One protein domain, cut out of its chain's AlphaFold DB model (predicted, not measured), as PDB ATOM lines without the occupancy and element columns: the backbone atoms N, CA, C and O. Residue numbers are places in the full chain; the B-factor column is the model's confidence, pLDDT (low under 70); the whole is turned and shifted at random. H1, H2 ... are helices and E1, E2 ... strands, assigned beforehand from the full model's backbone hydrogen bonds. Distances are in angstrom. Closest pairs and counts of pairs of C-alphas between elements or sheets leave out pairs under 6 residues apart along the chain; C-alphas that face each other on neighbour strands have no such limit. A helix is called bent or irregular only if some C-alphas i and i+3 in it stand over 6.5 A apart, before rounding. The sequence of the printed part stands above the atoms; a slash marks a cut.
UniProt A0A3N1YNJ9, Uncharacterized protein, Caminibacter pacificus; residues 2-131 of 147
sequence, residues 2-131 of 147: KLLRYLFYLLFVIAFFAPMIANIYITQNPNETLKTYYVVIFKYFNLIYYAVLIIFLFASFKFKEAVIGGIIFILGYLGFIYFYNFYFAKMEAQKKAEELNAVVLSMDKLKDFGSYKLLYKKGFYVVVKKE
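Overview. This is residues 2 to 131 of the 147 residues of an uncharacterized protein of Caminibacter pacificus (UniProt A0A3N1YNJ9). A long rod is built along one helix, H3: H1 and H2b, an arm of the bent helix H2, pack on its first part as a loose three-helix bundle, and a small sheet of three strands covers its last part. The short H4 sits over the sheet's other face, and H2a slants away from H2b to meet the far end of H1. The 130 printed residues hold four named helices and three named strands in the order H1 H2 H3 E1 H4 E2 E3, mostly helix, with the sheet in the order E1, E3, E2, antiparallel throughout. The whole is loose, with a radius of gyration of the C-alphas of 19.3 A and spans of 63 by 30 by 24 A.

Arrangement. Start with H1, residues 2 to 28, which has a kink of 31 degrees near residue 19. H2, residues 32 to 60, was assigned as one helix by its hydrogen bonds but is bent, with C-alphas 44 and 47 6.8 A apart; its arms H2a, 32 to 44, and H2b, 47 to 60, stand at 56 degrees. H1 touches H2a with residues 23 to 27 alone, closest at the C-alphas of Ile 26 and Lys 35, 5.6 A. Next comes H3, residues 64 to 100, with a kink of 25 degrees near residue 82. H2b and H3 form a helical hairpin at a shallow tilt of 23 degrees, closest at the C-alphas of Ser 60 and Ala 66, 5.1 A. H1, H2b and H3 are an up and down bundle, each running against the one before. Past H3 look for E1, 103 to 106, H4, 107 to 112, E2, 116 to 122, and E3, 125 to 130. Across E1 and E3, N 103 and O 128 are 2.8 A apart; across the hairpin E2 and E3, N 127 and O 120 are 2.8 A apart. E1, H4 and E2 make a split strand-helix-strand unit, two strands running the same way with E3 between them; its crossover is right-handed. H3 is on the sheet at a height of 8.3 A, with the C-alphas of Ala 97 and Val 127 closest to E3 at 5.6 A; H4 is on the opposite face. Every O i to N i+4 pair is within hydrogen-bond range in H2b, against 21 of 23 in H1, 8 of 9 in H2a, 31 of 33 in H3 and 0 of 2 in H4, where 2 of 3 O i to N i+3 pairs are; H4 is only just irregular, C-alphas 108 and 111 being 6.7 A apart.

Along the chain. Find C-alpha 2 at (-3.571, 63.612, -33.239); H1 runs 38.0 A from there. H2a spans 19.5 A and H2b 19.9 A. H3 starts at C-alpha 64, (-13.070, 61.249, -27.769), and runs 53.3 A. E1 spans 10.1 A, H4 10.0 A, E2 16.7 A, and E3 15.6 A, to C-alpha 130 at (5.791, 13.752, -1.365).

Size, cuts and confidence. The C-alphas farthest apart, of Lys 62 and Glu 131, are 63.8 A apart. The printed part has no cut, and its links are tight. Mean pLDDT of the printed part is 70.8; 67 residues are under 70, among them residues 17 to 52, 54 to 64 and 77 to 89.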
ATOM      1  N   LYS A   2      -4.358  64.551 -32.414       74.62
ATOM      2  CA  LYS A   2      -3.571  63.612 -33.239       74.62
ATOM      3  C   LYS A   2      -2.827  62.550 -32.408       74.62
ATOM      4  O   LYS A   2      -2.973  61.371 -32.691       74.62
ATOM      5  N   LEU A   3      -2.146  62.953 -31.328       75.25
ATOM      6  CA  LEU A   3      -1.402  62.042 -30.439       75.25
ATOM      7  C   LEU A   3      -2.273  60.927 -29.830       75.25
ATOM      8  O   LEU A   3      -1.891  59.767 -29.881       75.25
ATOM      9  N   LEU A   4      -3.462  61.265 -29.315       67.44
ATOM     10  CA  LEU A   4      -4.383  60.292 -28.711       67.44
ATOM     11  C   LEU A   4      -4.887  59.264 -29.738       67.44
ATOM     12  O   LEU A   4      -4.987  58.084 -29.426       67.44
ATOM     13  N   ARG A   5      -5.153  59.701 -30.979       71.44
ATOM     14  CA  ARG A   5      -5.496  58.791 -32.083       71.44
ATOM     15  C   ARG A   5      -4.338  57.851 -32.415       71.44
ATOM     16  O   ARG A   5      -4.572  56.660 -32.561       71.44
ATOM     17  N   TYR A   6      -3.106  58.355 -32.490       78.75
ATOM     18  CA  TYR A   6      -1.934  57.508 -32.740       78.75
ATOM     19  C   TYR A   6      -1.696  56.491 -31.621       78.75
ATOM     20  O   TYR A   6      -1.427  55.333 -31.914       78.75
ATOM     21  N   LEU A   7      -1.856  56.896 -30.359       72.62
ATOM     22  CA  LEU A   7      -1.787  56.000 -29.201       72.62
ATOM     23  C   LEU A   7      -2.867  54.917 -29.252       72.62
ATOM     24  O   LEU A   7      -2.565  53.753 -29.016       72.62
ATOM     25  N   PHE A   8      -4.101  55.279 -29.608       72.88
ATOM     26  CA  PHE A   8      -5.176  54.310 -29.802       72.88
ATOM     27  C   PHE A   8      -4.848  53.318 -30.915       72.88
ATOM     28  O   PHE A   8      -4.956  52.121 -30.687       72.88
ATOM     29  N   TYR A   9      -4.394  53.782 -32.081       74.75
ATOM     30  CA  TYR A   9      -4.003  52.878 -33.163       74.75
ATOM     31  C   TYR A   9      -2.831  51.985 -32.773       74.75
ATOM     32  O   TYR A   9      -2.862  50.800 -33.072       74.75
ATOM     33  N   LEU A  10      -1.827  52.513 -32.071       79.50
ATOM     34  CA  LEU A  10      -0.700  51.720 -31.588       79.50
ATOM     35  C   LEU A  10      -1.176  50.632 -30.619       79.50
ATOM     36  O   LEU A  10      -0.857  49.463 -30.808       79.50
ATOM     37  N   LEU A  11      -1.967  51.001 -29.608       70.31
ATOM     38  CA  LEU A  11      -2.523  50.056 -28.639       70.31
ATOM     39  C   LEU A  11      -3.470  49.054 -29.302       70.31
ATOM     40  O   LEU A  11      -3.459  47.888 -28.928       70.31
ATOM     41  N   PHE A  12      -4.240  49.479 -30.304       72.88
ATOM     42  CA  PHE A  12      -5.108  48.621 -31.106       72.88
ATOM     43  C   PHE A  12      -4.296  47.607 -31.907       72.88
ATOM     44  O   PHE A  12      -4.599  46.423 -31.876       72.88
ATOM     45  N   VAL A  13      -3.243  48.051 -32.592       74.25
ATOM     46  CA  VAL A  13      -2.330  47.189 -33.351       74.25
ATOM     47  C   VAL A  13      -1.671  46.187 -32.406       74.25
ATOM     48  O   VAL A  13      -1.709  44.989 -32.669       74.25
ATOM     49  N   ILE A  14      -1.150  46.638 -31.262       73.12
ATOM     50  CA  ILE A  14      -0.585  45.746 -30.243       73.12
ATOM     51  C   ILE A  14      -1.643  44.753 -29.754       73.12
ATOM     52  O   ILE A  14      -1.367  43.565 -29.712       73.12
ATOM     53  N   ALA A  15      -2.856  45.198 -29.433       68.31
ATOM     54  CA  ALA A  15      -3.951  44.343 -28.977       68.31
ATOM     55  C   ALA A  15      -4.438  43.351 -30.045       68.31
ATOM     56  O   ALA A  15      -4.845  42.243 -29.711       68.31
ATOM     57  N   PHE A  16      -4.378  43.727 -31.322       71.25
ATOM     58  CA  PHE A  16      -4.751  42.889 -32.458       71.25
ATOM     59  C   PHE A  16      -3.693  41.815 -32.736       71.25
ATOM     60  O   PHE A  16      -4.024  40.652 -32.960       71.25
ATOM     61  N   PHE A  17      -2.410  42.184 -32.675       68.69
ATOM     62  CA  PHE A  17      -1.301  41.276 -32.970       68.69
ATOM     63  C   PHE A  17      -0.777  40.507 -31.757       68.69
ATOM     64  O   PHE A  17      -0.238  39.421 -31.944       68.69
ATOM     65  N   ALA A  18      -0.938  40.995 -30.526       68.50
ATOM     66  CA  ALA A  18      -0.542  40.286 -29.305       68.50
ATOM     67  C   ALA A  18      -1.132  38.868 -29.234       68.50
ATOM     68  O   ALA A  18      -0.383  37.940 -28.936       68.50
ATOM     69  N   PRO A  19      -2.407  38.652 -29.601       67.19
ATOM     70  CA  PRO A  19      -2.957  37.343 -29.890       67.19
ATOM     71  C   PRO A  19      -2.109  36.489 -30.823       67.19
ATOM     72  O   PRO A  19      -1.704  35.392 -30.465       67.19
ATOM     73  N   MET A  20      -1.807  36.995 -32.011       62.47
ATOM     74  CA  MET A  20      -1.095  36.264 -33.051       62.47
ATOM     75  C   MET A  20       0.352  35.950 -32.640       62.47
ATOM     76  O   MET A  20       0.816  34.827 -32.823       62.47
ATOM     77  N   ILE A  21       1.029  36.902 -31.994       66.31
ATOM     78  CA  ILE A  21       2.375  36.743 -31.427       66.31
ATOM     79  C   ILE A  21       2.362  35.719 -30.291       66.31
ATOM     80  O   ILE A  21       3.223  34.843 -30.251       66.31
ATOM     81  N   ALA A  22       1.368  35.772 -29.400       66.81
ATOM     82  CA  ALA A  22       1.193  34.772 -28.353       66.81
ATOM     83  C   ALA A  22       0.950  33.379 -28.951       66.81
ATOM     84  O   ALA A  22       1.511  32.410 -28.450       66.81
ATOM     85  N   ASN A  23       0.198  33.278 -30.053       61.91
ATOM     86  CA  ASN A  23      -0.035  32.016 -30.754       61.91
ATOM     87  C   ASN A  23       1.267  31.443 -31.321       61.91
ATOM     88  O   ASN A  23       1.559  30.267 -31.132       61.91
ATOM     89  N   ILE A  24       2.083  32.279 -31.966       65.31
ATOM     90  CA  ILE A  24       3.386  31.885 -32.523       65.31
ATOM     91  C   ILE A  24       4.338  31.458 -31.403       65.31
ATOM     92  O   ILE A  24       4.890  30.359 -31.457       65.31
ATOM     93  N   TYR A  25       4.475  32.284 -30.362       65.12
ATOM     94  CA  TYR A  25       5.319  31.994 -29.205       65.12
ATOM     95  C   TYR A  25       4.918  30.680 -28.538       65.12
ATOM     96  O   TYR A  25       5.773  29.869 -28.201       65.12
ATOM     97  N   ILE A  26       3.616  30.442 -28.379       65.38
ATOM     98  CA  ILE A  26       3.103  29.242 -27.725       65.38
ATOM     99  C   ILE A  26       3.205  28.015 -28.631       65.38
ATOM    100  O   ILE A  26       3.588  26.956 -28.147       65.38
ATOM    101  N   THR A  27       2.967  28.144 -29.937       60.72
ATOM    102  CA  THR A  27       3.119  27.048 -30.912       60.72
ATOM    103  C   THR A  27       4.572  26.577 -31.016       60.72
ATOM    104  O   THR A  27       4.832  25.378 -31.132       60.72
ATOM    105  N   GLN A  28       5.530  27.496 -30.899       69.94
ATOM    106  CA  GLN A  28       6.961  27.181 -30.877       69.94
ATOM    107  C   GLN A  28       7.473  26.805 -29.481       69.94
ATOM    108  O   GLN A  28       8.588  26.307 -29.347       69.94
ATOM    109  N   ASN A  29       6.666  27.000 -28.434       67.88
ATOM    110  CA  ASN A  29       7.071  26.681 -27.077       67.88
ATOM    111  C   ASN A  29       7.175  25.154 -26.899       67.88
ATOM    112  O   ASN A  29       6.214  24.438 -27.206       67.88
ATOM    113  N   PRO A  30       8.289  24.627 -26.363       65.88
ATOM    114  CA  PRO A  30       8.402  23.202 -26.048       65.88
ATOM    115  C   PRO A  30       7.444  22.769 -24.924       65.88
ATOM    116  O   PRO A  30       7.232  21.581 -24.706       65.88
ATOM    117  N   ASN A  31       6.833  23.717 -24.209       65.38
ATOM    118  CA  ASN A  31       5.888  23.431 -23.141       65.38
ATOM    119  C   ASN A  31       4.460  23.161 -23.672       65.38
ATOM    120  O   ASN A  31       3.637  24.070 -23.796       65.38
ATOM    121  N   GLU A  32       4.144  21.881 -23.894       54.19
ATOM    122  CA  GLU A  32       2.817  21.324 -24.254       54.19
ATOM    123  C   GLU A  32       1.649  21.828 -23.376       54.19
ATOM    124  O   GLU A  32       0.501  21.951 -23.814       54.19
ATOM    125  N   THR A  33       1.935  22.188 -22.123       52.72
ATOM    126  CA  THR A  33       0.909  22.695 -21.198       52.72
ATOM    127  C   THR A  33       0.466  24.105 -21.574       52.72
ATOM    128  O   THR A  33      -0.726  24.408 -21.540       52.72
ATOM    129  N   LEU A  34       1.418  24.965 -21.948       54.69
ATOM    130  CA  LEU A  34       1.146  26.338 -22.382       54.69
ATOM    131  C   LEU A  34       0.320  26.349 -23.674       54.69
ATOM    132  O   LEU A  34      -0.601  27.152 -23.803       54.69
ATOM    133  N   LYS A  35       0.595  25.400 -24.577       58.09
ATOM    134  CA  LYS A  35      -0.165  25.173 -25.816       58.09
ATOM    135  C   LYS A  35      -1.623  24.833 -25.554       58.09
ATOM    136  O   LYS A  35      -2.515  25.511 -26.058       58.09
ATOM    137  N   THR A  36      -1.864  23.827 -24.720       52.72
ATOM    138  CA  THR A  36      -3.220  23.348 -24.422       52.72
ATOM    139  C   THR A  36      -4.065  24.425 -23.731       52.72
ATOM    140  O   THR A  36      -5.219  24.643 -24.097       52.72
ATOM    141  N   TYR A  37      -3.478  25.165 -22.783       55.28
ATOM    142  CA  TYR A  37      -4.153  26.278 -22.102       55.28
ATOM    143  C   TYR A  37      -4.536  27.409 -23.052       55.28
ATOM    144  O   TYR A  37      -5.647  27.937 -22.984       55.28
ATOM    145  N   TYR A  38      -3.620  27.764 -23.951       61.84
ATOM    146  CA  TYR A  38      -3.863  28.795 -24.940       61.84
ATOM    147  C   TYR A  38      -4.996  28.389 -25.883       61.84
ATOM    148  O   TYR A  38      -5.974  29.113 -25.994       61.84
ATOM    149  N   VAL A  39      -4.965  27.193 -26.471       57.44
ATOM    150  CA  VAL A  39      -6.009  26.746 -27.410       57.44
ATOM    151  C   VAL A  39      -7.411  26.752 -26.785       57.44
ATOM    152  O   VAL A  39      -8.362  27.184 -27.436       57.44
ATOM    153  N   VAL A  40      -7.562  26.326 -25.527       55.75
ATOM    154  CA  VAL A  40      -8.880  26.272 -24.867       55.75
ATOM    155  C   VAL A  40      -9.409  27.667 -24.535       55.75
ATOM    156  O   VAL A  40     -10.572  27.951 -24.792       55.75
ATOM    157  N   ILE A  41      -8.581  28.566 -24.003       54.38
ATOM    158  CA  ILE A  41      -9.033  29.892 -23.544       54.38
ATOM    159  C   ILE A  41      -9.198  30.859 -24.722       54.38
ATOM    160  O   ILE A  41     -10.165  31.622 -24.794       54.38
ATOM    161  N   PHE A  42      -8.273  30.802 -25.677       58.66
ATOM    162  CA  PHE A  42      -8.220  31.738 -26.791       58.66
ATOM    163  C   PHE A  42      -9.351  31.518 -27.794       58.66
ATOM    164  O   PHE A  42      -9.880  32.480 -28.349       58.66
ATOM    165  N   LYS A  43      -9.781  30.263 -27.981       54.69
ATOM    166  CA  LYS A  43     -10.842  29.900 -28.929       54.69
ATOM    167  C   LYS A  43     -12.203  30.515 -28.578       54.69
ATOM    168  O   LYS A  43     -12.942  30.862 -29.492       54.69
ATOM    169  N   TYR A  44     -12.519  30.695 -27.292       52.81
ATOM    170  CA  TYR A  44     -13.817  31.242 -26.863       52.81
ATOM    171  C   TYR A  44     -13.814  32.762 -26.653       52.81
ATOM    172  O   TYR A  44     -14.844  33.401 -26.855       52.81
ATOM    173  N   PHE A  45     -12.675  33.363 -26.298       57.72
ATOM    174  CA  PHE A  45     -12.616  34.796 -25.981       57.72
ATOM    175  C   PHE A  45     -12.218  35.699 -27.151       57.72
ATOM    176  O   PHE A  45     -12.627  36.859 -27.168       57.72
ATOM    177  N   ASN A  46     -11.487  35.190 -28.151       64.38
ATOM    178  CA  ASN A  46     -11.021  36.024 -29.262       64.38
ATOM    179  C   ASN A  46     -12.163  36.644 -30.061       64.38
ATOM    180  O   ASN A  46     -12.106  37.819 -30.396       64.38
ATOM    181  N   LEU A  47     -13.201  35.869 -30.382       58.19
ATOM    182  CA  LEU A  47     -14.239  36.331 -31.303       58.19
ATOM    183  C   LEU A  47     -15.014  37.529 -30.730       58.19
ATOM    184  O   LEU A  47     -15.210  38.529 -31.415       58.19
ATOM    185  N   ILE A  48     -15.394  37.447 -29.451       62.59
ATOM    186  CA  ILE A  48     -16.101  38.517 -28.736       62.59
ATOM    187  C   ILE A  48     -15.167  39.713 -28.521       62.59
ATOM    188  O   ILE A  48     -15.565  40.854 -28.746       62.59
ATOM    189  N   TYR A  49     -13.911  39.459 -28.145       67.25
ATOM    190  CA  TYR A  49     -12.898  40.497 -27.971       67.25
ATOM    191  C   TYR A  49     -12.665  41.301 -29.257       67.25
ATOM    192  O   TYR A  49     -12.718  42.530 -29.226       67.25
ATOM    193  N   TYR A  50     -12.494  40.627 -30.400       65.56
ATOM    194  CA  TYR A  50     -12.323  41.281 -31.697       65.56
ATOM    195  C   TYR A  50     -13.579  42.023 -32.147       65.56
ATOM    196  O   TYR A  50     -13.462  43.141 -32.641       65.56
ATOM    197  N   ALA A  51     -14.773  41.459 -31.940       66.94
ATOM    198  CA  ALA A  51     -16.024  42.142 -32.265       66.94
ATOM    199  C   ALA A  51     -16.159  43.468 -31.494       66.94
ATOM    200  O   ALA A  51     -16.457  44.505 -32.086       66.94
ATOM    201  N   VAL A  52     -15.854  43.464 -30.191       68.50
ATOM    202  CA  VAL A  52     -15.881  44.670 -29.350       68.50
ATOM    203  C   VAL A  52     -14.797  45.670 -29.770       68.50
ATOM    204  O   VAL A  52     -15.090  46.855 -29.918       68.50
ATOM    205  N   LEU A  53     -13.569  45.214 -30.038       71.25
ATOM    206  CA  LEU A  53     -12.471  46.065 -30.518       71.25
ATOM    207  C   LEU A  53     -12.797  46.762 -31.841       71.25
ATOM    208  O   LEU A  53     -12.511  47.947 -31.997       71.25
ATOM    209  N   ILE A  54     -13.414  46.042 -32.778       68.31
ATOM    210  CA  ILE A  54     -13.825  46.577 -34.078       68.31
ATOM    211  C   ILE A  54     -14.924  47.635 -33.895       68.31
ATOM    212  O   ILE A  54     -14.828  48.716 -34.476       68.31
ATOM    213  N   ILE A  55     -15.923  47.386 -33.040       68.81
ATOM    214  CA  ILE A  55     -16.968  48.374 -32.714       68.81
ATOM    215  C   ILE A  55     -16.350  49.640 -32.105       68.81
ATOM    216  O   ILE A  55     -16.687  50.755 -32.511       68.81
ATOM    217  N   PHE A  56     -15.398  49.484 -31.180       67.50
ATOM    218  CA  PHE A  56     -14.671  50.611 -30.594       67.50
ATOM    219  C   PHE A  56     -13.837  51.368 -31.629       67.50
ATOM    220  O   PHE A  56     -13.812  52.598 -31.590       67.50
ATOM    221  N   LEU A  57     -13.213  50.672 -32.586       67.56
ATOM    222  CA  LEU A  57     -12.491  51.300 -33.689       67.56
ATOM    223  C   LEU A  57     -13.425  52.236 -34.467       67.56
ATOM    224  O   LEU A  57     -13.113  53.414 -34.602       67.56
ATOM    225  N   PHE A  58     -14.606  51.769 -34.881       63.81
ATOM    226  CA  PHE A  58     -15.569  52.594 -35.621       63.81
ATOM    227  C   PHE A  58     -16.167  53.742 -34.786       63.81
ATOM    228  O   PHE A  58     -16.321  54.856 -35.294       63.81
ATOM    229  N   ALA A  59     -16.447  53.522 -33.498       63.66
ATOM    230  CA  ALA A  59     -16.976  54.556 -32.600       63.66
ATOM    231  C   ALA A  59     -15.945  55.658 -32.275       63.66
ATOM    232  O   ALA A  59     -16.290  56.839 -32.151       63.66
ATOM    233  N   SER A  60     -14.662  55.290 -32.195       60.72
ATOM    234  CA  SER A  60     -13.552  56.187 -31.844       60.72
ATOM    235  C   SER A  60     -13.271  57.290 -32.876       60.72
ATOM    236  O   SER A  60     -12.626  58.297 -32.564       60.72
ATOM    237  N   PHE A  61     -13.796  57.163 -34.101       60.22
ATOM    238  CA  PHE A  61     -13.654  58.193 -35.132       60.22
ATOM    239  C   PHE A  61     -14.491  59.448 -34.852       60.22
ATOM    240  O   PHE A  61     -14.091  60.531 -35.292       60.22
ATOM    241  N   LYS A  62     -15.597  59.326 -34.098       61.94
ATOM    242  CA  LYS A  62     -16.532  60.430 -33.812       61.94
ATOM    243  C   LYS A  62     -16.432  60.995 -32.389       61.94
ATOM    244  O   LYS A  62     -16.593  62.202 -32.235       61.94
ATOM    245  N   PHE A  63     -16.120  60.179 -31.378       64.12
ATOM    246  CA  PHE A  63     -16.181  60.588 -29.964       64.12
ATOM    247  C   PHE A  63     -14.859  60.332 -29.229       64.12
ATOM    248  O   PHE A  63     -14.290  59.241 -29.308       64.12
ATOM    249  N   LYS A  64     -14.351  61.338 -28.503       66.31
ATOM    250  CA  LYS A  64     -13.070  61.249 -27.769       66.31
ATOM    251  C   LYS A  64     -13.182  60.319 -26.559       66.31
ATOM    252  O   LYS A  64     -12.220  59.652 -26.193       66.31
ATOM    253  N   GLU A  65     -14.370  60.247 -25.982       70.94
ATOM    254  CA  GLU A  65     -14.749  59.437 -24.830       70.94
ATOM    255  C   GLU A  65     -14.711  57.943 -25.182       70.94
ATOM    256  O   GLU A  65     -14.262  57.125 -24.379       70.94
ATOM    257  N   ALA A  66     -15.071  57.588 -26.423       67.81
ATOM    258  CA  ALA A  66     -14.987  56.217 -26.926       67.81
ATOM    259  C   ALA A  66     -13.534  55.717 -27.015       67.81
ATOM    260  O   ALA A  66     -13.271  54.546 -26.753       67.81
ATOM    261  N   VAL A  67     -12.574  56.603 -27.318       66.56
ATOM    262  CA  VAL A  67     -11.140  56.259 -27.319       66.56
ATOM    263  C   VAL A  67     -10.672  55.889 -25.911       66.56
ATOM    264  O   VAL A  67     -10.012  54.870 -25.726       66.56
ATOM    265  N   ILE A  68     -11.032  56.702 -24.914       70.75
ATOM    266  CA  ILE A  68     -10.664  56.468 -23.512       70.75
ATOM    267  C   ILE A  68     -11.306  55.168 -23.010       70.75
ATOM    268  O   ILE A  68     -10.615  54.339 -22.422       70.75
ATOM    269  N   GLY A  69     -12.590  54.949 -23.315       72.25
ATOM    270  CA  GLY A  69     -13.289  53.704 -22.993       72.25
ATOM    271  C   GLY A  69     -12.632  52.471 -23.619       72.25
ATOM    272  O   GLY A  69     -12.446  51.469 -22.935       72.25
ATOM    273  N   GLY A  70     -12.193  52.564 -24.879       69.19
ATOM    274  CA  GLY A  70     -11.464  51.489 -25.554       69.19
ATOM    275  C   GLY A  70     -10.120  51.172 -24.891       69.19
ATOM    276  O   GLY A  70      -9.800  50.005 -24.683       69.19
ATOM    277  N   ILE A  71      -9.355  52.195 -24.488       69.38
ATOM    278  CA  ILE A  71      -8.084  52.010 -23.764       69.38
ATOM    279  C   ILE A  71      -8.324  51.335 -22.408       69.38
ATOM    280  O   ILE A  71      -7.657  50.352 -22.091       69.38
ATOM    281  N   ILE A  72      -9.292  51.827 -21.627       75.69
ATOM    282  CA  ILE A  72      -9.647  51.245 -20.323       75.69
ATOM    283  C   ILE A  72     -10.087  49.789 -20.492       75.69
ATOM    284  O   ILE A  72      -9.660  48.931 -19.722       75.69
ATOM    285  N   PHE A  73     -10.886  49.492 -21.516       72.69
ATOM    286  CA  PHE A  73     -11.343  48.136 -21.799       72.69
ATOM    287  C   PHE A  73     -10.180  47.197 -22.143       72.69
ATOM    288  O   PHE A  73     -10.086  46.114 -21.571       72.69
ATOM    289  N   ILE A  74      -9.259  47.614 -23.023       70.75
ATOM    290  CA  ILE A  74      -8.075  46.817 -23.383       70.75
ATOM    291  C   ILE A  74      -7.210  46.550 -22.145       70.75
ATOM    292  O   ILE A  74      -6.830  45.404 -21.899       70.75
ATOM    293  N   LEU A  75      -6.925  47.579 -21.340       70.44
ATOM    294  CA  LEU A  75      -6.125  47.435 -20.119       70.44
ATOM    295  C   LEU A  75      -6.820  46.542 -19.083       70.44
ATOM    296  O   LEU A  75      -6.182  45.665 -18.501       70.44
ATOM    297  N   GLY A  76      -8.127  46.723 -18.885       73.25
ATOM    298  CA  GLY A  76      -8.936  45.905 -17.985       73.25
ATOM    299  C   GLY A  76      -8.994  44.444 -18.420       73.25
ATOM    300  O   GLY A  76      -8.872  43.555 -17.585       73.25
ATOM    301  N   TYR A  77      -9.101  44.179 -19.723       68.75
ATOM    302  CA  TYR A  77      -9.084  42.827 -20.276       68.75
ATOM    303  C   TYR A  77      -7.734  42.132 -20.058       68.75
ATOM    304  O   TYR A  77      -7.693  40.997 -19.580       68.75
ATOM    305  N   LEU A  78      -6.623  42.824 -20.330       64.88
ATOM    306  CA  LEU A  78      -5.280  42.303 -20.056       64.88
ATOM    307  C   LEU A  78      -5.076  42.034 -18.557       64.88
ATOM    308  O   LEU A  78      -4.577  40.972 -18.180       64.88
ATOM    309  N   GLY A  79      -5.520  42.958 -17.701       66.50
ATOM    310  CA  GLY A  79      -5.497  42.795 -16.249       66.50
ATOM    311  C   GLY A  79      -6.353  41.622 -15.770       66.50
ATOM    312  O   GLY A  79      -5.906  40.843 -14.932       66.50
ATOM    313  N   PHE A  80      -7.546  41.437 -16.340       67.38
ATOM    314  CA  PHE A  80      -8.438  40.321 -16.031       67.38
ATOM    315  C   PHE A  80      -7.817  38.975 -16.412       67.38
ATOM    316  O   PHE A  80      -7.822  38.060 -15.592       67.38
ATOM    317  N   ILE A  81      -7.226  38.858 -17.608       64.81
ATOM    318  CA  ILE A  81      -6.495  37.650 -18.017       64.81
ATOM    319  C   ILE A  81      -5.388  37.345 -17.010       64.81
ATOM    320  O   ILE A  81      -5.250  36.201 -16.574       64.81
ATOM    321  N   TYR A  82      -4.601  38.349 -16.630       62.31
ATOM    322  CA  TYR A  82      -3.506  38.162 -15.686       62.31
ATOM    323  C   TYR A  82      -4.012  37.718 -14.304       62.31
ATOM    324  O   TYR A  82      -3.551  36.714 -13.758       62.31
ATOM    325  N   PHE A  83      -5.010  38.421 -13.766       62.38
ATOM    326  CA  PHE A  83      -5.580  38.148 -12.450       62.38
ATOM    327  C   PHE A  83      -6.266  36.779 -12.397       62.38
ATOM    328  O   PHE A  83      -6.024  36.002 -11.475       62.38
ATOM    329  N   TYR A  84      -7.066  36.438 -13.410       60.34
ATOM    330  CA  TYR A  84      -7.743  35.147 -13.485       60.34
ATOM    331  C   TYR A  84      -6.744  33.986 -13.545       60.34
ATOM    332  O   TYR A  84      -6.848  33.025 -12.783       60.34
ATOM    333  N   ASN A  85      -5.715  34.093 -14.385       55.22
ATOM    334  CA  ASN A  85      -4.749  33.010 -14.550       55.22
ATOM    335  C   ASN A  85      -3.806  32.839 -13.359       55.22
ATOM    336  O   ASN A  85      -3.373  31.719 -13.094       55.22
ATOM    337  N   PHE A  86      -3.466  33.913 -12.647       62.62
ATOM    338  CA  PHE A  86      -2.517  33.819 -11.541       62.62
ATOM    339  C   PHE A  86      -3.204  33.588 -10.195       62.62
ATOM    340  O   PHE A  86      -2.746  32.767  -9.400       62.62
ATOM    341  N   TYR A  87      -4.309  34.287  -9.936       66.56
ATOM    342  CA  TYR A  87      -4.955  34.291  -8.629       66.56
ATOM    343  C   TYR A  87      -5.955  33.142  -8.474       66.56
ATOM    344  O   TYR A  87      -5.837  32.350  -7.538       66.56
ATOM    345  N   PHE A  88      -6.887  32.976  -9.420       68.56
ATOM    346  CA  PHE A  88      -7.882  31.899  -9.333       68.56
ATOM    347  C   PHE A  88      -7.244  30.517  -9.471       68.56
ATOM    348  O   PHE A  88      -7.587  29.613  -8.710       68.56
ATOM    349  N   ALA A  89      -6.262  30.361 -10.364       68.75
ATOM    350  CA  ALA A  89      -5.540  29.096 -10.491       68.75
ATOM    351  C   ALA A  89      -4.808  28.713  -9.191       68.75
ATOM    352  O   ALA A  89      -4.812  27.542  -8.812       68.75
ATOM    353  N   LYS A  90      -4.229  29.693  -8.479       75.50
ATOM    354  CA  LYS A  90      -3.589  29.469  -7.176       75.50
ATOM    355  C   LYS A  90      -4.601  29.046  -6.119       75.50
ATOM    356  O   LYS A  90      -4.362  28.063  -5.426       75.50
ATOM    357  N   MET A  91      -5.720  29.762  -6.012       79.19
ATOM    358  CA  MET A  91      -6.770  29.453  -5.038       79.19
ATOM    359  C   MET A  91      -7.355  28.057  -5.251       79.19
ATOM    360  O   MET A  91      -7.531  27.302  -4.302       79.19
ATOM    361  N   GLU A  92      -7.635  27.695  -6.500       77.56
ATOM    362  CA  GLU A  92      -8.196  26.389  -6.832       77.56
ATOM    363  C   GLU A  92      -7.194  25.261  -6.550       77.56
ATOM    364  O   GLU A  92      -7.566  24.221  -6.005       77.56
ATOM    365  N   ALA A  93      -5.908  25.482  -6.848       80.94
ATOM    366  CA  ALA A  93      -4.844  24.556  -6.476       80.94
ATOM    367  C   ALA A  93      -4.691  24.434  -4.949       80.94
ATOM    368  O   ALA A  93      -4.530  23.322  -4.454       80.94
ATOM    369  N   GLN A  94      -4.791  25.537  -4.196       85.88
ATOM    370  CA  GLN A  94      -4.750  25.531  -2.726       85.88
ATOM    371  C   GLN A  94      -5.909  24.745  -2.128       85.88
ATOM    372  O   GLN A  94      -5.675  23.833  -1.340       85.88
ATOM    373  N   LYS A  95      -7.132  25.001  -2.591       87.31
ATOM    374  CA  LYS A  95      -8.310  24.249  -2.155       87.31
ATOM    375  C   LYS A  95      -8.152  22.748  -2.421       87.31
ATOM    376  O   LYS A  95      -8.417  21.924  -1.553       87.31
ATOM    377  N   LYS A  96      -7.651  22.377  -3.606       84.56
ATOM    378  CA  LYS A  96      -7.380  20.971  -3.945       84.56
ATOM    379  C   LYS A  96      -6.261  20.349  -3.111       84.56
ATOM    380  O   LYS A  96      -6.313  19.156  -2.829       84.56
ATOM    381  N   ALA A  97      -5.254  21.124  -2.725       88.56
ATOM    382  CA  ALA A  97      -4.187  20.653  -1.853       88.56
ATOM    383  C   ALA A  97      -4.679  20.381  -0.428       88.56
ATOM    384  O   ALA A  97      -4.305  19.358   0.143       88.56
ATOM    385  N   GLU A  98      -5.558  21.231   0.105       89.50
ATOM    386  CA  GLU A  98      -6.211  21.021   1.402       89.50
ATOM    387  C   GLU A  98      -7.080  19.754   1.389       89.50
ATOM    388  O   GLU A  98      -6.922  18.896   2.256       89.50
ATOM    389  N   GLU A  99      -7.917  19.574   0.358       89.62
ATOM    390  CA  GLU A  99      -8.770  18.382   0.190       89.62
ATOM    391  C   GLU A  99      -7.964  17.071   0.127       89.62
ATOM    392  O   GLU A  99      -8.405  16.034   0.620       89.62
ATOM    393  N   LEU A 100      -6.780  17.098  -0.490       85.25
ATOM    394  CA  LEU A 100      -5.961  15.907  -0.747       85.25
ATOM    395  C   LEU A 100      -4.816  15.713   0.263       85.25
ATOM    396  O   LEU A 100      -4.030  14.763   0.124       85.25
ATOM    397  N   ASN A 101      -4.721  16.592   1.268       87.19
ATOM    398  CA  ASN A 101      -3.604  16.681   2.211       87.19
ATOM    399  C   ASN A 101      -2.249  16.621   1.477       87.19
ATOM    400  O   ASN A 101      -1.456  15.679   1.615       87.19
ATOM    401  N   ALA A 102      -2.067  17.593   0.587       89.75
ATOM    402  CA  ALA A 102      -0.970  17.711  -0.359       89.75
ATOM    403  C   ALA A 102      -0.403  19.141  -0.357       89.75
ATOM    404  O   ALA A 102      -0.906  20.025   0.329       89.75
ATOM    405  N   VAL A 103       0.670  19.376  -1.113       88.19
ATOM    406  CA  VAL A 103       1.370  20.666  -1.164       88.19
ATOM    407  C   VAL A 103       1.152  21.318  -2.522       88.19
ATOM    408  O   VAL A 103       1.307  20.668  -3.556       88.19
ATOM    409  N   VAL A 104       0.830  22.615  -2.525       89.69
ATOM    410  CA  VAL A 104       0.854  23.418  -3.751       89.69
ATOM    411  C   VAL A 104       2.267  23.894  -4.024       89.69
ATOM    412  O   VAL A 104       2.887  24.538  -3.178       89.69
ATOM    413  N   LEU A 105       2.741  23.661  -5.238       85.88
ATOM    414  CA  LEU A 105       3.969  24.246  -5.752       85.88
ATOM    415  C   LEU A 105       3.692  24.961  -7.062       85.88
ATOM    416  O   LEU A 105       2.702  24.706  -7.745       85.88
ATOM    417  N   SER A 106       4.590  25.859  -7.425       80.62
ATOM    418  CA  SER A 106       4.681  26.342  -8.791       80.62
ATOM    419  C   SER A 106       5.515  25.357  -9.625       80.62
ATOM    420  O   SER A 106       6.401  24.677  -9.102       80.62
ATOM    421  N   MET A 107       5.211  25.232 -10.921       72.38
ATOM    422  CA  MET A 107       5.867  24.266 -11.822       72.38
ATOM    423  C   MET A 107       7.400  24.401 -11.871       72.38
ATOM    424  O   MET A 107       8.097  23.409 -12.048       72.38
ATOM    425  N   ASP A 108       7.934  25.607 -11.688       74.69
ATOM    426  CA  ASP A 108       9.371  25.903 -11.630       74.69
ATOM    427  C   ASP A 108      10.061  25.335 -10.381       74.69
ATOM    428  O   ASP A 108      11.238  24.987 -10.448       74.69
ATOM    429  N   LYS A 109       9.326  25.185  -9.272       78.00
ATOM    430  CA  LYS A 109       9.818  24.627  -8.001       78.00
ATOM    431  C   LYS A 109       9.660  23.112  -7.900       78.00
ATOM    432  O   LYS A 109      10.118  22.501  -6.940       78.00
ATOM    433  N   LEU A 110       9.013  22.496  -8.889       74.69
ATOM    434  CA  LEU A 110       8.765  21.056  -8.929       74.69
ATOM    435  C   LEU A 110      10.067  20.249  -8.975       74.69
ATOM    436  O   LEU A 110      10.196  19.228  -8.307       74.69
ATOM    437  N   LYS A 111      11.046  20.751  -9.739       75.88
ATOM    438  CA  LYS A 111      12.373  20.147  -9.917       75.88
ATOM    439  C   LYS A 111      13.153  20.024  -8.601       75.88
ATOM    440  O   LYS A 111      13.907  19.076  -8.428       75.88
ATOM    441  N   ASP A 112      12.925  20.951  -7.671       79.88
ATOM    442  CA  ASP A 112      13.637  21.028  -6.393       79.88
ATOM    443  C   ASP A 112      12.925  20.219  -5.292       79.88
ATOM    444  O   ASP A 112      13.449  20.050  -4.193       79.88
ATOM    445  N   PHE A 113      11.718  19.707  -5.566       77.00
ATOM    446  CA  PHE A 113      10.887  19.030  -4.571       77.00
ATOM    447  C   PHE A 113      11.239  17.543  -4.370       77.00
ATOM    448  O   PHE A 113      10.819  16.936  -3.382       77.00
ATOM    449  N   GLY A 114      12.035  16.957  -5.272       80.44
ATOM    450  CA  GLY A 114      12.451  15.550  -5.225       80.44
ATOM    451  C   GLY A 114      11.402  14.594  -5.801       80.44
ATOM    452  O   GLY A 114      10.774  14.902  -6.808       80.44
ATOM    453  N   SER A 115      11.215  13.415  -5.196       81.75
ATOM    454  CA  SER A 115      10.213  12.438  -5.652       81.75
ATOM    455  C   SER A 115       8.812  12.807  -5.165       81.75
ATOM    456  O   SER A 115       8.564  12.972  -3.965       81.75
ATOM    457  N   TYR A 116       7.878  12.931  -6.102       83.62
ATOM    458  CA  TYR A 116       6.511  13.340  -5.822       83.62
ATOM    459  C   TYR A 116       5.507  12.617  -6.714       83.62
ATOM    460  O   TYR A 116       5.782  12.299  -7.869       83.62
ATOM    461  N   LYS A 117       4.288  12.481  -6.196       83.88
ATOM    462  CA  LYS A 117       3.110  12.125  -6.978       83.88
ATOM    463  C   LYS A 117       2.355  13.392  -7.353       83.88
ATOM    464  O   LYS A 117       1.930  14.143  -6.470       83.88
ATOM    465  N   LEU A 118       2.186  13.639  -8.651       84.06
ATOM    466  CA  LEU A 118       1.343  14.726  -9.149       84.06
ATOM    467  C   LEU A 118      -0.129  14.345  -8.964       84.06
ATOM    468  O   LEU A 118      -0.567  13.313  -9.466       84.06
ATOM    469  N   LEU A 119      -0.882  15.168  -8.238       84.31
ATOM    470  CA  LEU A 119      -2.284  14.899  -7.906       84.31
ATOM    471  C   LEU A 119      -3.253  15.816  -8.645       84.31
ATOM    472  O   LEU A 119      -4.339  15.392  -9.030       84.31
ATOM    473  N   TYR A 120      -2.876  17.076  -8.839       79.75
ATOM    474  CA  TYR A 120      -3.703  18.053  -9.535       79.75
ATOM    475  C   TYR A 120      -2.828  19.123 -10.184       79.75
ATOM    476  O   TYR A 120      -1.719  19.400  -9.726       79.75
ATOM    477  N   LYS A 121      -3.317  19.730 -11.264       77.50
ATOM    478  CA  LYS A 121      -2.610  20.784 -11.989       77.50
ATOM    479  C   LYS A 121      -3.600  21.818 -12.502       77.50
ATOM    480  O   LYS A 121      -4.546  21.469 -13.203       77.50
ATOM    481  N   LYS A 122      -3.342  23.088 -12.186       70.56
ATOM    482  CA  LYS A 122      -4.125  24.228 -12.670       70.56
ATOM    483  C   LYS A 122      -3.209  25.427 -12.910       70.56
ATOM    484  O   LYS A 122      -2.616  25.977 -11.986       70.56
ATOM    485  N   GLY A 123      -3.103  25.848 -14.167       68.06
ATOM    486  CA  GLY A 123      -2.231  26.946 -14.579       68.06
ATOM    487  C   GLY A 123      -0.764  26.667 -14.236       68.06
ATOM    488  O   GLY A 123      -0.235  25.605 -14.565       68.06
ATOM    489  N   PHE A 124      -0.119  27.620 -13.555       70.06
ATOM    490  CA  PHE A 124       1.271  27.513 -13.086       70.06
ATOM    491  C   PHE A 124       1.433  26.702 -11.798       70.06
ATOM    492  O   PHE A 124       2.565  26.423 -11.398       70.06
ATOM    493  N   TYR A 125       0.325  26.338 -11.156       77.44
ATOM    494  CA  TYR A 125       0.322  25.659  -9.875       77.44
ATOM    495  C   TYR A 125       0.010  24.180 -10.047       77.44
ATOM    496  O   TYR A 125      -0.837  23.757 -10.841       77.44
ATOM    497  N   VAL A 126       0.708  23.386  -9.262       82.88
ATOM    498  CA  VAL A 126       0.532  21.946  -9.159       82.88
ATOM    499  C   VAL A 126       0.297  21.583  -7.710       82.88
ATOM    500  O   VAL A 126       0.812  22.225  -6.800       82.88
ATOM    501  N   VAL A 127      -0.472  20.529  -7.506       86.62
ATOM    502  CA  VAL A 127      -0.670  19.905  -6.208       86.62
ATOM    503  C   VAL A 127       0.063  18.585  -6.248       86.62
ATOM    504  O   VAL A 127      -0.229  17.720  -7.080       86.62
ATOM    505  N   VAL A 128       1.028  18.445  -5.355       86.19
ATOM    506  CA  VAL A 128       1.887  17.274  -5.274       86.19
ATOM    507  C   VAL A 128       1.891  16.714  -3.868       86.19
ATOM    508  O   VAL A 128       1.780  17.442  -2.882       86.19
ATOM    509  N   LYS A 129       2.059  15.400  -3.768       87.00
ATOM    510  CA  LYS A 129       2.286  14.725  -2.494       87.00
ATOM    511  C   LYS A 129       3.659  14.085  -2.527       87.00
ATOM    512  O   LYS A 129       3.998  13.408  -3.495       87.00
ATOM    513  N   LYS A 130       4.455  14.336  -1.489       79.50
ATOM    514  CA  LYS A 130       5.791  13.752  -1.365       79.50
ATOM    515  C   LYS A 130       5.648  12.237  -1.280       79.50
ATOM    516  O   LYS A 130       4.923  11.740  -0.417       79.50
ATOM    517  N   GLU A 131       6.312  11.518  -2.174       75.25
ATOM    518  CA  GLU A 131       6.404  10.070  -2.038       75.25
ATOM    519  C   GLU A 131       7.458   9.769  -0.972       75.25
ATOM    520  O   GLU A 131       8.546  10.355  -0.967       75.25
TER     521      GLU A 131